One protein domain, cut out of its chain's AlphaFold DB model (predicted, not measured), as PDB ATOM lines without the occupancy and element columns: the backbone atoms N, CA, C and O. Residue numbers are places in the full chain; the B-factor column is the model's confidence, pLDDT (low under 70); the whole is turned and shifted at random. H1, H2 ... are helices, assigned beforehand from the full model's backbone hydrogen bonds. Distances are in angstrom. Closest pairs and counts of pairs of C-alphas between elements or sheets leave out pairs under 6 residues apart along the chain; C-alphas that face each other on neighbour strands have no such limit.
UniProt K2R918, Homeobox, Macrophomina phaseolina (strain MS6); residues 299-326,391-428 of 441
ATOM      1  N   ALA A 299       6.949 -10.429 -41.282       60.62
ATOM      2  CA  ALA A 299       5.671 -10.991 -40.878       60.62
ATOM      3  C   ALA A 299       5.290 -10.546 -39.458       60.62
ATOM      4  O   ALA A 299       5.950 -10.886 -38.480       60.62
ATOM      5  N   ALA A 300       4.202  -9.782 -39.355       77.25
ATOM      6  CA  ALA A 300       3.632  -9.355 -38.077       77.25
ATOM      7  C   ALA A 300       2.756 -10.443 -37.422       77.25
ATOM      8  O   ALA A 300       2.274 -10.254 -36.309       77.25
ATOM      9  N   TYR A 301       2.531 -11.567 -38.112       87.25
ATOM     10  CA  TYR A 301       1.682 -12.667 -37.666       87.25
ATOM     11  C   TYR A 301       2.362 -14.014 -37.937       87.25
ATOM     12  O   TYR A 301       2.999 -14.204 -38.972       87.25
ATOM     13  N   PHE A 302       2.173 -14.974 -37.033       89.38
ATOM     14  CA  PHE A 302       2.764 -16.314 -37.106       89.38
ATOM     15  C   PHE A 302       1.686 -17.367 -36.850       89.38
ATOM     16  O   PHE A 302       0.853 -17.195 -35.962       89.38
ATOM     17  N   CYS A 303       1.684 -18.474 -37.593       90.19
ATOM     18  CA  CYS A 303       0.742 -19.559 -37.326       90.19
ATOM     19  C   CYS A 303       1.013 -20.202 -35.954       90.19
ATOM     20  O   CYS A 303       2.064 -20.801 -35.718       90.19
ATOM     21  N   THR A 304       0.034 -20.144 -35.057       87.31
ATOM     22  CA  THR A 304       0.102 -20.706 -33.698       87.31
ATOM     23  C   THR A 304      -0.031 -22.231 -33.644       87.31
ATOM     24  O   THR A 304       0.029 -22.797 -32.557       87.31
ATOM     25  N   PHE A 305      -0.138 -22.890 -34.802       84.94
ATOM     26  CA  PHE A 305      -0.037 -24.343 -34.959       84.94
ATOM     27  C   PHE A 305       1.300 -24.753 -35.599       84.94
ATOM     28  O   PHE A 305       2.062 -25.485 -34.976       84.94
ATOM     29  N   CYS A 306       1.651 -24.219 -36.780       83.62
ATOM     30  CA  CYS A 306       2.826 -24.658 -37.559       83.62
ATOM     31  C   CYS A 306       3.895 -23.582 -37.854       83.62
ATOM     32  O   CYS A 306       4.701 -23.753 -38.765       83.62
ATOM     33  N   GLY A 307       3.894 -22.443 -37.154       83.62
ATOM     34  CA  GLY A 307       4.968 -21.433 -37.200       83.62
ATOM     35  C   GLY A 307       5.070 -20.577 -38.459       83.62
ATOM     36  O   GLY A 307       5.722 -19.539 -38.419       83.62
ATOM     37  N   LYS A 308       4.385 -20.949 -39.546       85.00
ATOM     38  CA  LYS A 308       4.423 -20.233 -40.830       85.00
ATOM     39  C   LYS A 308       4.173 -18.729 -40.670       85.00
ATOM     40  O   LYS A 308       3.165 -18.313 -40.095       85.00
ATOM     41  N   GLU A 309       5.098 -17.950 -41.219       87.88
ATOM     42  CA  GLU A 309       5.080 -16.489 -41.248       87.88
ATOM     43  C   GLU A 309       3.986 -15.945 -42.173       87.88
ATOM     44  O   GLU A 309       3.836 -16.394 -43.312       87.88
ATOM     45  N   LEU A 310       3.206 -14.970 -41.695       89.31
ATOM     46  CA  LEU A 310       2.048 -14.427 -42.403       89.31
ATOM     47  C   LEU A 310       2.010 -12.892 -42.326       89.31
ATOM     48  O   LEU A 310       2.254 -12.264 -41.296       89.31
ATOM     49  N   ARG A 311       1.710 -12.267 -43.470       85.31
ATOM     50  CA  ARG A 311       1.887 -10.817 -43.687       85.31
ATOM     51  C   ARG A 311       0.749  -9.940 -43.157       85.31
ATOM     52  O   ARG A 311       0.909  -8.726 -43.122       85.31
ATOM     53  N   ASP A 312      -0.391 -10.528 -42.796       88.62
ATOM     54  CA  ASP A 312      -1.580  -9.802 -42.333       88.62
ATOM     55  C   ASP A 312      -2.529 -10.692 -41.499       88.62
ATOM     56  O   ASP A 312      -2.595 -11.909 -41.703       88.62
ATOM     57  N   ARG A 313      -3.324 -10.054 -40.626       89.62
ATOM     58  CA  ARG A 313      -4.367 -10.645 -39.776       89.62
ATOM     59  C   ARG A 313      -5.349 -11.515 -40.555       89.62
ATOM     60  O   ARG A 313      -5.727 -12.576 -40.059       89.62
ATOM     61  N   TYR A 314      -5.782 -11.092 -41.746       90.50
ATOM     62  CA  TYR A 314      -6.721 -11.877 -42.550       90.50
ATOM     63  C   TYR A 314      -6.085 -13.183 -43.032       90.50
ATOM     64  O   TYR A 314      -6.706 -14.243 -42.950       90.50
ATOM     65  N   GLN A 315      -4.830 -13.125 -43.495       90.12
ATOM     66  CA  GLN A 315      -4.114 -14.320 -43.942       90.12
ATOM     67  C   GLN A 315      -3.792 -15.254 -42.776       90.12
ATOM     68  O   GLN A 315      -3.939 -16.463 -42.931       90.12
ATOM     69  N   TRP A 316      -3.451 -14.711 -41.604       92.44
ATOM     70  CA  TRP A 316      -3.295 -15.487 -40.376       92.44
ATOM     71  C   TRP A 316      -4.586 -16.208 -39.958       92.44
ATOM     72  O   TRP A 316      -4.583 -17.437 -39.886       92.44
ATOM     73  N   LYS A 317      -5.707 -15.489 -39.779       90.88
ATOM     74  CA  LYS A 317      -6.983 -16.111 -39.380       90.88
ATOM     75  C   LYS A 317      -7.400 -17.195 -40.376       90.88
ATOM     76  O   LYS A 317      -7.707 -18.309 -39.963       90.88
ATOM     77  N   ARG A 318      -7.356 -16.892 -41.681       88.94
ATOM     78  CA  ARG A 318      -7.726 -17.845 -42.739       88.94
ATOM     79  C   ARG A 318      -6.795 -19.056 -42.795       88.94
ATOM     80  O   ARG A 318      -7.266 -20.138 -43.113       88.94
ATOM     81  N   HIS A 319      -5.501 -18.896 -42.514       90.12
ATOM     82  CA  HIS A 319      -4.557 -20.013 -42.497       90.12
ATOM     83  C   HIS A 319      -4.899 -21.021 -41.395       90.12
ATOM     84  O   HIS A 319      -4.945 -22.219 -41.662       90.12
ATOM     85  N   GLU A 320      -5.167 -20.554 -40.173       91.25
ATOM     86  CA  GLU A 320      -5.538 -21.449 -39.071       91.25
ATOM     87  C   GLU A 320      -6.916 -22.092 -39.302       91.25
ATOM     88  O   GLU A 320      -7.048 -23.314 -39.246       91.25
ATOM     89  N   GLU A 321      -7.905 -21.285 -39.689       86.81
ATOM     90  CA  GLU A 321      -9.308 -21.669 -39.922       86.81
ATOM     91  C   GLU A 321      -9.547 -22.537 -41.175       86.81
ATOM     92  O   GLU A 321     -10.669 -22.984 -41.404       86.81
ATOM     93  N   SER A 322      -8.523 -22.780 -42.007       84.50
ATOM     94  CA  SER A 322      -8.651 -23.616 -43.213       84.50
ATOM     95  C   SER A 322      -7.622 -24.736 -43.366       84.50
ATOM     96  O   SER A 322      -7.639 -25.402 -44.396       84.50
ATOM     97  N   LEU A 323      -6.681 -24.895 -42.431       84.69
ATOM     98  CA  LEU A 323      -5.655 -25.953 -42.482       84.69
ATOM     99  C   LEU A 323      -5.449 -26.671 -41.146       84.69
ATOM    100  O   LEU A 323      -5.033 -27.823 -41.153       84.69
ATOM    101  N   HIS A 324      -5.724 -26.004 -40.022       85.12
ATOM    102  CA  HIS A 324      -5.538 -26.568 -38.678       85.12
ATOM    103  C   HIS A 324      -6.870 -26.789 -37.967       85.12
ATOM    104  O   HIS A 324      -7.015 -27.749 -37.221       85.12
ATOM    105  N   VAL A 325      -7.853 -25.921 -38.228       85.31
ATOM    106  CA  VAL A 325      -9.210 -26.010 -37.673       85.31
ATOM    107  C   VAL A 325     -10.251 -25.723 -38.772       85.31
ATOM    108  O   VAL A 325     -10.862 -24.650 -38.772       85.31
ATOM    109  N   PRO A 326     -10.437 -26.629 -39.755       80.88
ATOM    110  CA  PRO A 326     -11.399 -26.439 -40.840       80.88
ATOM    111  C   PRO A 326     -12.830 -26.481 -40.296       80.88
ATOM    112  O   PRO A 326     -13.308 -27.526 -39.868       80.88
ATOM    113  N   PHE A 391       0.672 -19.124 -27.792       85.69
ATOM    114  CA  PHE A 391       1.549 -18.211 -27.047       85.69
ATOM    115  C   PHE A 391       1.615 -18.558 -25.557       85.69
ATOM    116  O   PHE A 391       2.677 -18.916 -25.071       85.69
ATOM    117  N   CYS A 392       0.492 -18.506 -24.831       87.75
ATOM    118  CA  CYS A 392       0.474 -18.624 -23.363       87.75
ATOM    119  C   CYS A 392      -0.209 -19.888 -22.812       87.75
ATOM    120  O   CYS A 392      -0.538 -19.941 -21.628       87.75
ATOM    121  N   GLY A 393      -0.503 -20.884 -23.653       85.06
ATOM    122  CA  GLY A 393      -1.043 -22.184 -23.234       85.06
ATOM    123  C   GLY A 393      -2.492 -22.191 -22.724       85.06
ATOM    124  O   GLY A 393      -3.047 -23.272 -22.535       85.06
ATOM    125  N   LYS A 394      -3.137 -21.031 -22.530       88.50
ATOM    126  CA  LYS A 394      -4.529 -20.934 -22.053       88.50
ATOM    127  C   LYS A 394      -5.509 -21.572 -23.043       88.50
ATOM    128  O   LYS A 394      -5.478 -21.262 -24.235       88.50
ATOM    129  N   VAL A 395      -6.396 -22.431 -22.543       90.62
ATOM    130  CA  VAL A 395      -7.519 -22.993 -23.309       90.62
ATOM    131  C   VAL A 395      -8.659 -21.976 -23.339       90.62
ATOM    132  O   VAL A 395      -8.979 -21.362 -22.324       90.62
ATOM    133  N   CYS A 396      -9.248 -21.764 -24.512       90.25
ATOM    134  CA  CYS A 396     -10.343 -20.818 -24.714       90.25
ATOM    135  C   CYS A 396     -11.692 -21.546 -24.799       90.25
ATOM    136  O   CYS A 396     -11.760 -22.662 -25.296       90.25
ATOM    137  N   ALA A 397     -12.786 -20.889 -24.406       89.81
ATOM    138  CA  ALA A 397     -14.138 -21.467 -24.444       89.81
ATOM    139  C   ALA A 397     -14.731 -21.675 -25.861       89.81
ATOM    140  O   ALA A 397     -15.884 -22.063 -25.993       89.81
ATOM    141  N   GLY A 398     -13.982 -21.368 -26.927       89.50
ATOM    142  CA  GLY A 398     -14.435 -21.506 -28.312       89.50
ATOM    143  C   GLY A 398     -13.515 -20.803 -29.312       89.50
ATOM    144  O   GLY A 398     -12.660 -19.994 -28.933       89.50
ATOM    145  N   TRP A 399     -13.686 -21.107 -30.603       89.38
ATOM    146  CA  TRP A 399     -12.774 -20.669 -31.671       89.38
ATOM    147  C   TRP A 399     -12.649 -19.144 -31.785       89.38
ATOM    148  O   TRP A 399     -11.538 -18.612 -31.789       89.38
ATOM    149  N   SER A 400     -13.769 -18.416 -31.796       90.19
ATOM    150  CA  SER A 400     -13.776 -16.946 -31.861       90.19
ATOM    151  C   SER A 400     -13.044 -16.305 -30.677       90.19
ATOM    152  O   SER A 400     -12.297 -15.340 -30.851       90.19
ATOM    153  N   ASN A 401     -13.193 -16.881 -29.479       92.06
ATOM    154  CA  ASN A 401     -12.520 -16.406 -28.271       92.06
ATOM    155  C   ASN A 401     -11.012 -16.663 -28.360       92.06
ATOM    156  O   ASN A 401     -10.233 -15.769 -28.036       92.06
ATOM    157  N   ARG A 402     -10.592 -17.827 -28.882       92.62
ATOM    158  CA  ARG A 402      -9.180 -18.120 -29.175       92.62
ATOM    159  C   ARG A 402      -8.593 -17.139 -30.184       92.62
ATOM    160  O   ARG A 402      -7.521 -16.599 -29.938       92.62
ATOM    161  N   VAL A 403      -9.288 -16.880 -31.292       91.62
ATOM    162  CA  VAL A 403      -8.823 -15.954 -32.336       91.62
ATOM    163  C   VAL A 403      -8.610 -14.551 -31.759       91.62
ATOM    164  O   VAL A 403      -7.544 -13.972 -31.949       91.62
ATOM    165  N   ASN A 404      -9.574 -14.023 -31.000       92.94
ATOM    166  CA  ASN A 404      -9.444 -12.710 -30.359       92.94
ATOM    167  C   ASN A 404      -8.365 -12.690 -29.261       92.94
ATOM    168  O   ASN A 404      -7.630 -11.713 -29.146       92.94
ATOM    169  N   HIS A 405      -8.217 -13.776 -28.498       93.69
ATOM    170  CA  HIS A 405      -7.162 -13.915 -27.497       93.69
ATOM    171  C   HIS A 405      -5.762 -13.908 -28.131       93.69
ATOM    172  O   HIS A 405      -4.897 -13.162 -27.684       93.69
ATOM    173  N   VAL A 406      -5.541 -14.695 -29.189       91.62
ATOM    174  CA  VAL A 406      -4.265 -14.750 -29.928       91.62
ATOM    175  C   VAL A 406      -3.944 -13.404 -30.587       91.62
ATOM    176  O   VAL A 406      -2.792 -12.980 -30.581       91.62
ATOM    177  N   LEU A 407      -4.955 -12.682 -31.082       91.50
ATOM    178  CA  LEU A 407      -4.766 -11.338 -31.634       91.50
ATOM    179  C   LEU A 407      -4.228 -10.329 -30.622       91.50
ATOM    180  O   LEU A 407      -3.448  -9.464 -31.017       91.50
ATOM    181  N   ARG A 408      -4.577 -10.462 -29.338       91.31
ATOM    182  CA  ARG A 408      -4.020  -9.592 -28.300       91.31
ATOM    183  C   ARG A 408      -2.514  -9.806 -28.124       91.31
ATOM    184  O   ARG A 408      -1.799  -8.820 -28.042       91.31
ATOM    185  N   HIS A 409      -2.016 -11.044 -28.203       91.44
ATOM    186  CA  HIS A 409      -0.566 -11.318 -28.168       91.44
ATOM    187  C   HIS A 409       0.176 -10.631 -29.328       91.44
ATOM    188  O   HIS A 409       1.243 -10.059 -29.120       91.44
ATOM    189  N   PHE A 410      -0.400 -10.606 -30.539       88.69
ATOM    190  CA  PHE A 410       0.183  -9.850 -31.659       88.69
ATOM    191  C   PHE A 410       0.147  -8.327 -31.436       88.69
ATOM    192  O   PHE A 410       1.082  -7.634 -31.829       88.69
ATOM    193  N   GLN A 411      -0.896  -7.796 -30.785       87.88
ATOM    194  CA  GLN A 411      -0.976  -6.377 -30.398       87.88
ATOM    195  C   GLN A 411       0.017  -6.019 -29.277       87.88
ATOM    196  O   GLN A 411       0.570  -4.925 -29.280       87.88
ATOM    197  N   GLU A 412       0.291  -6.960 -28.372       85.75
ATOM    198  CA  GLU A 412       1.330  -6.904 -27.332       85.75
ATOM    199  C   GLU A 412       2.757  -7.105 -27.910       85.75
ATOM    200  O   GLU A 412       3.738  -7.078 -27.172       85.75
ATOM    201  N   GLY A 413       2.903  -7.290 -29.233       82.38
ATOM    202  CA  GLY A 413       4.196  -7.411 -29.921       82.38
ATOM    203  C   GLY A 413       4.893  -8.772 -29.779       82.38
ATOM    204  O   GLY A 413       6.068  -8.896 -30.136       82.38
ATOM    205  N   MET A 414       4.191  -9.791 -29.272       81.12
ATOM    206  CA  MET A 414       4.727 -11.135 -29.027       81.12
ATOM    207  C   MET A 414       5.176 -11.814 -30.329       81.12
ATOM    208  O   MET A 414       4.462 -11.818 -31.336       81.12
ATOM    209  N   LYS A 415       6.358 -12.438 -30.301       80.38
ATOM    210  CA  LYS A 415       6.978 -13.108 -31.460       80.38
ATOM    211  C   LYS A 415       6.935 -14.630 -31.310       80.38
ATOM    212  O   LYS A 415       6.544 -15.148 -30.269       80.38
ATOM    213  N   LEU A 416       7.389 -15.350 -32.338       77.00
ATOM    214  CA  LEU A 416       7.555 -16.812 -32.322       77.00
ATOM    215  C   LEU A 416       8.341 -17.319 -31.089       77.00
ATOM    216  O   LEU A 416       8.036 -18.371 -30.542       77.00
ATOM    217  N   THR A 417       9.317 -16.537 -30.621       73.06
ATOM    218  CA  THR A 417      10.137 -16.808 -29.427       73.06
ATOM    219  C   THR A 417       9.383 -16.673 -28.100       73.06
ATOM    220  O   THR A 417       9.885 -17.110 -27.071       73.06
ATOM    221  N   SER A 418       8.193 -16.070 -28.098       76.75
ATOM    222  CA  SER A 418       7.346 -15.849 -26.916       76.75
ATOM    223  C   SER A 418       6.324 -16.977 -26.701       76.75
ATOM    224  O   SER A 418       5.279 -16.771 -26.083       76.75
ATOM    225  N   TRP A 419       6.575 -18.159 -27.269       81.06
ATOM    226  CA  TRP A 419       5.728 -19.341 -27.129       81.06
ATOM    227  C   TRP A 419       6.062 -20.120 -25.853       81.06
ATOM    228  O   TRP A 419       7.224 -20.384 -25.555       81.06
ATOM    229  N   TRP A 420       5.031 -20.506 -25.097       73.50
ATOM    230  CA  TRP A 420       5.161 -21.268 -23.854       73.50
ATOM    231  C   TRP A 420       5.946 -22.576 -24.062       73.50
ATOM    232  O   TRP A 420       5.627 -23.378 -24.941       73.50
ATOM    233  N   LEU A 421       6.962 -22.802 -23.219       58.12
ATOM    234  CA  LEU A 421       7.955 -23.879 -23.373       58.12
ATOM    235  C   LEU A 421       7.337 -25.281 -23.474       58.12
ATOM    236  O   LEU A 421       7.816 -26.114 -24.237       58.12
ATOM    237  N   GLY A 422       6.219 -25.523 -22.783       54.97
ATOM    238  CA  GLY A 422       5.469 -26.780 -22.858       54.97
ATOM    239  C   GLY A 422       4.830 -27.079 -24.222       54.97
ATOM    240  O   GLY A 422       4.167 -28.100 -24.353       54.97
ATOM    241  N   ARG A 423       5.017 -26.229 -25.241       62.28
ATOM    242  CA  ARG A 423       4.735 -26.556 -26.647       62.28
ATOM    243  C   ARG A 423       5.914 -27.216 -27.371       62.28
ATOM    244  O   ARG A 423       5.682 -27.935 -28.329       62.28
ATOM    245  N   LEU A 424       7.149 -26.972 -26.931       52.94
ATOM    246  CA  LEU A 424       8.361 -27.582 -27.498       52.94
ATOM    247  C   LEU A 424       8.667 -28.957 -26.875       52.94
ATOM    248  O   LEU A 424       9.481 -29.697 -27.402       52.94
ATOM    249  N   MET A 425       8.004 -29.288 -25.761       44.78
ATOM    250  CA  MET A 425       8.164 -30.549 -25.019       44.78
ATOM    251  C   MET A 425       7.173 -31.650 -25.445       44.78
ATOM    252  O   MET A 425       7.241 -32.758 -24.927       44.78
ATOM    253  N   PHE A 426       6.241 -31.348 -26.355       44.03
ATOM    254  CA  PHE A 426       5.367 -32.331 -27.001       44.03
ATOM    255  C   PHE A 426       5.744 -32.383 -28.486       44.03
ATOM    256  O   PHE A 426       5.155 -31.673 -29.300       44.03
ATOM    257  N   GLU A 427       6.754 -33.191 -28.826       38.34
ATOM    258  CA  GLU A 427       7.158 -33.429 -30.225       38.34
ATOM    259  C   GLU A 427       6.184 -34.327 -31.004       38.34
ATOM    260  O   GLU A 427       6.345 -34.492 -32.214       38.34
ATOM    261  N   ASP A 428       5.103 -34.790 -30.366       38.66
ATOM    262  CA  ASP A 428       3.881 -35.208 -31.055       38.66
ATOM    263  C   ASP A 428       3.221 -33.997 -31.736       38.66
ATOM    264  O   ASP A 428       2.222 -33.420 -31.288       38.66
TER     265      ASP A 428
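What this domain is: This is residues 299 to 326 and 391 to 428 of the 441 residues of the protein "Homeobox" of Macrophomina phaseolina (strain MS6) (UniProt K2R918). With little regular structure, this is two short helices, H2 and H1, at one side of the domain, and loops outside them, among them a small folded-back loop before H1, residues 299 to 312, a stretch leading into H2, residues 391 to 398, and a tail after H2, residues 412 to 428. The printed part has 66 residues with two named helices, H1 then H2, and no named strand; its class is all helix, with 24 residues in named elements. It is compact, with a radius of gyration of the C-alphas of 11.4 A, and spans 29 by 23 by 19 A.

How they stand to each other: H2, residues 399 to 411, and H1, residues 313 to 323, are close but not clearly touching; their closest C-alphas, those of Val 403 and Lys 317, are 7.3 A apart. They run opposite ways at a steep tilt of 41 degrees. Every O i to N i+4 pair is within hydrogen-bond range in H1, and 8 of 9 in H2. Residues 301 to 302 pair with 309 to 310, antiparallel.

Where its parts are: H2 measures 18.6 A from C-alpha 399 to C-alpha 411 at (-0.976, -6.377, -30.398). H1 measures 15.6 A from C-alpha 313 at (-4.367, -10.645, -39.776).

The domain as a whole: The C-alphas farthest apart, those of Tyr 314 and Met 425, are 29.6 A apart. Residues 327 to 390 are not printed; C-alphas 326 and 391 are 20.6 A apart across this cut. Residues 299 and 421 to 428 have pLDDT under 70.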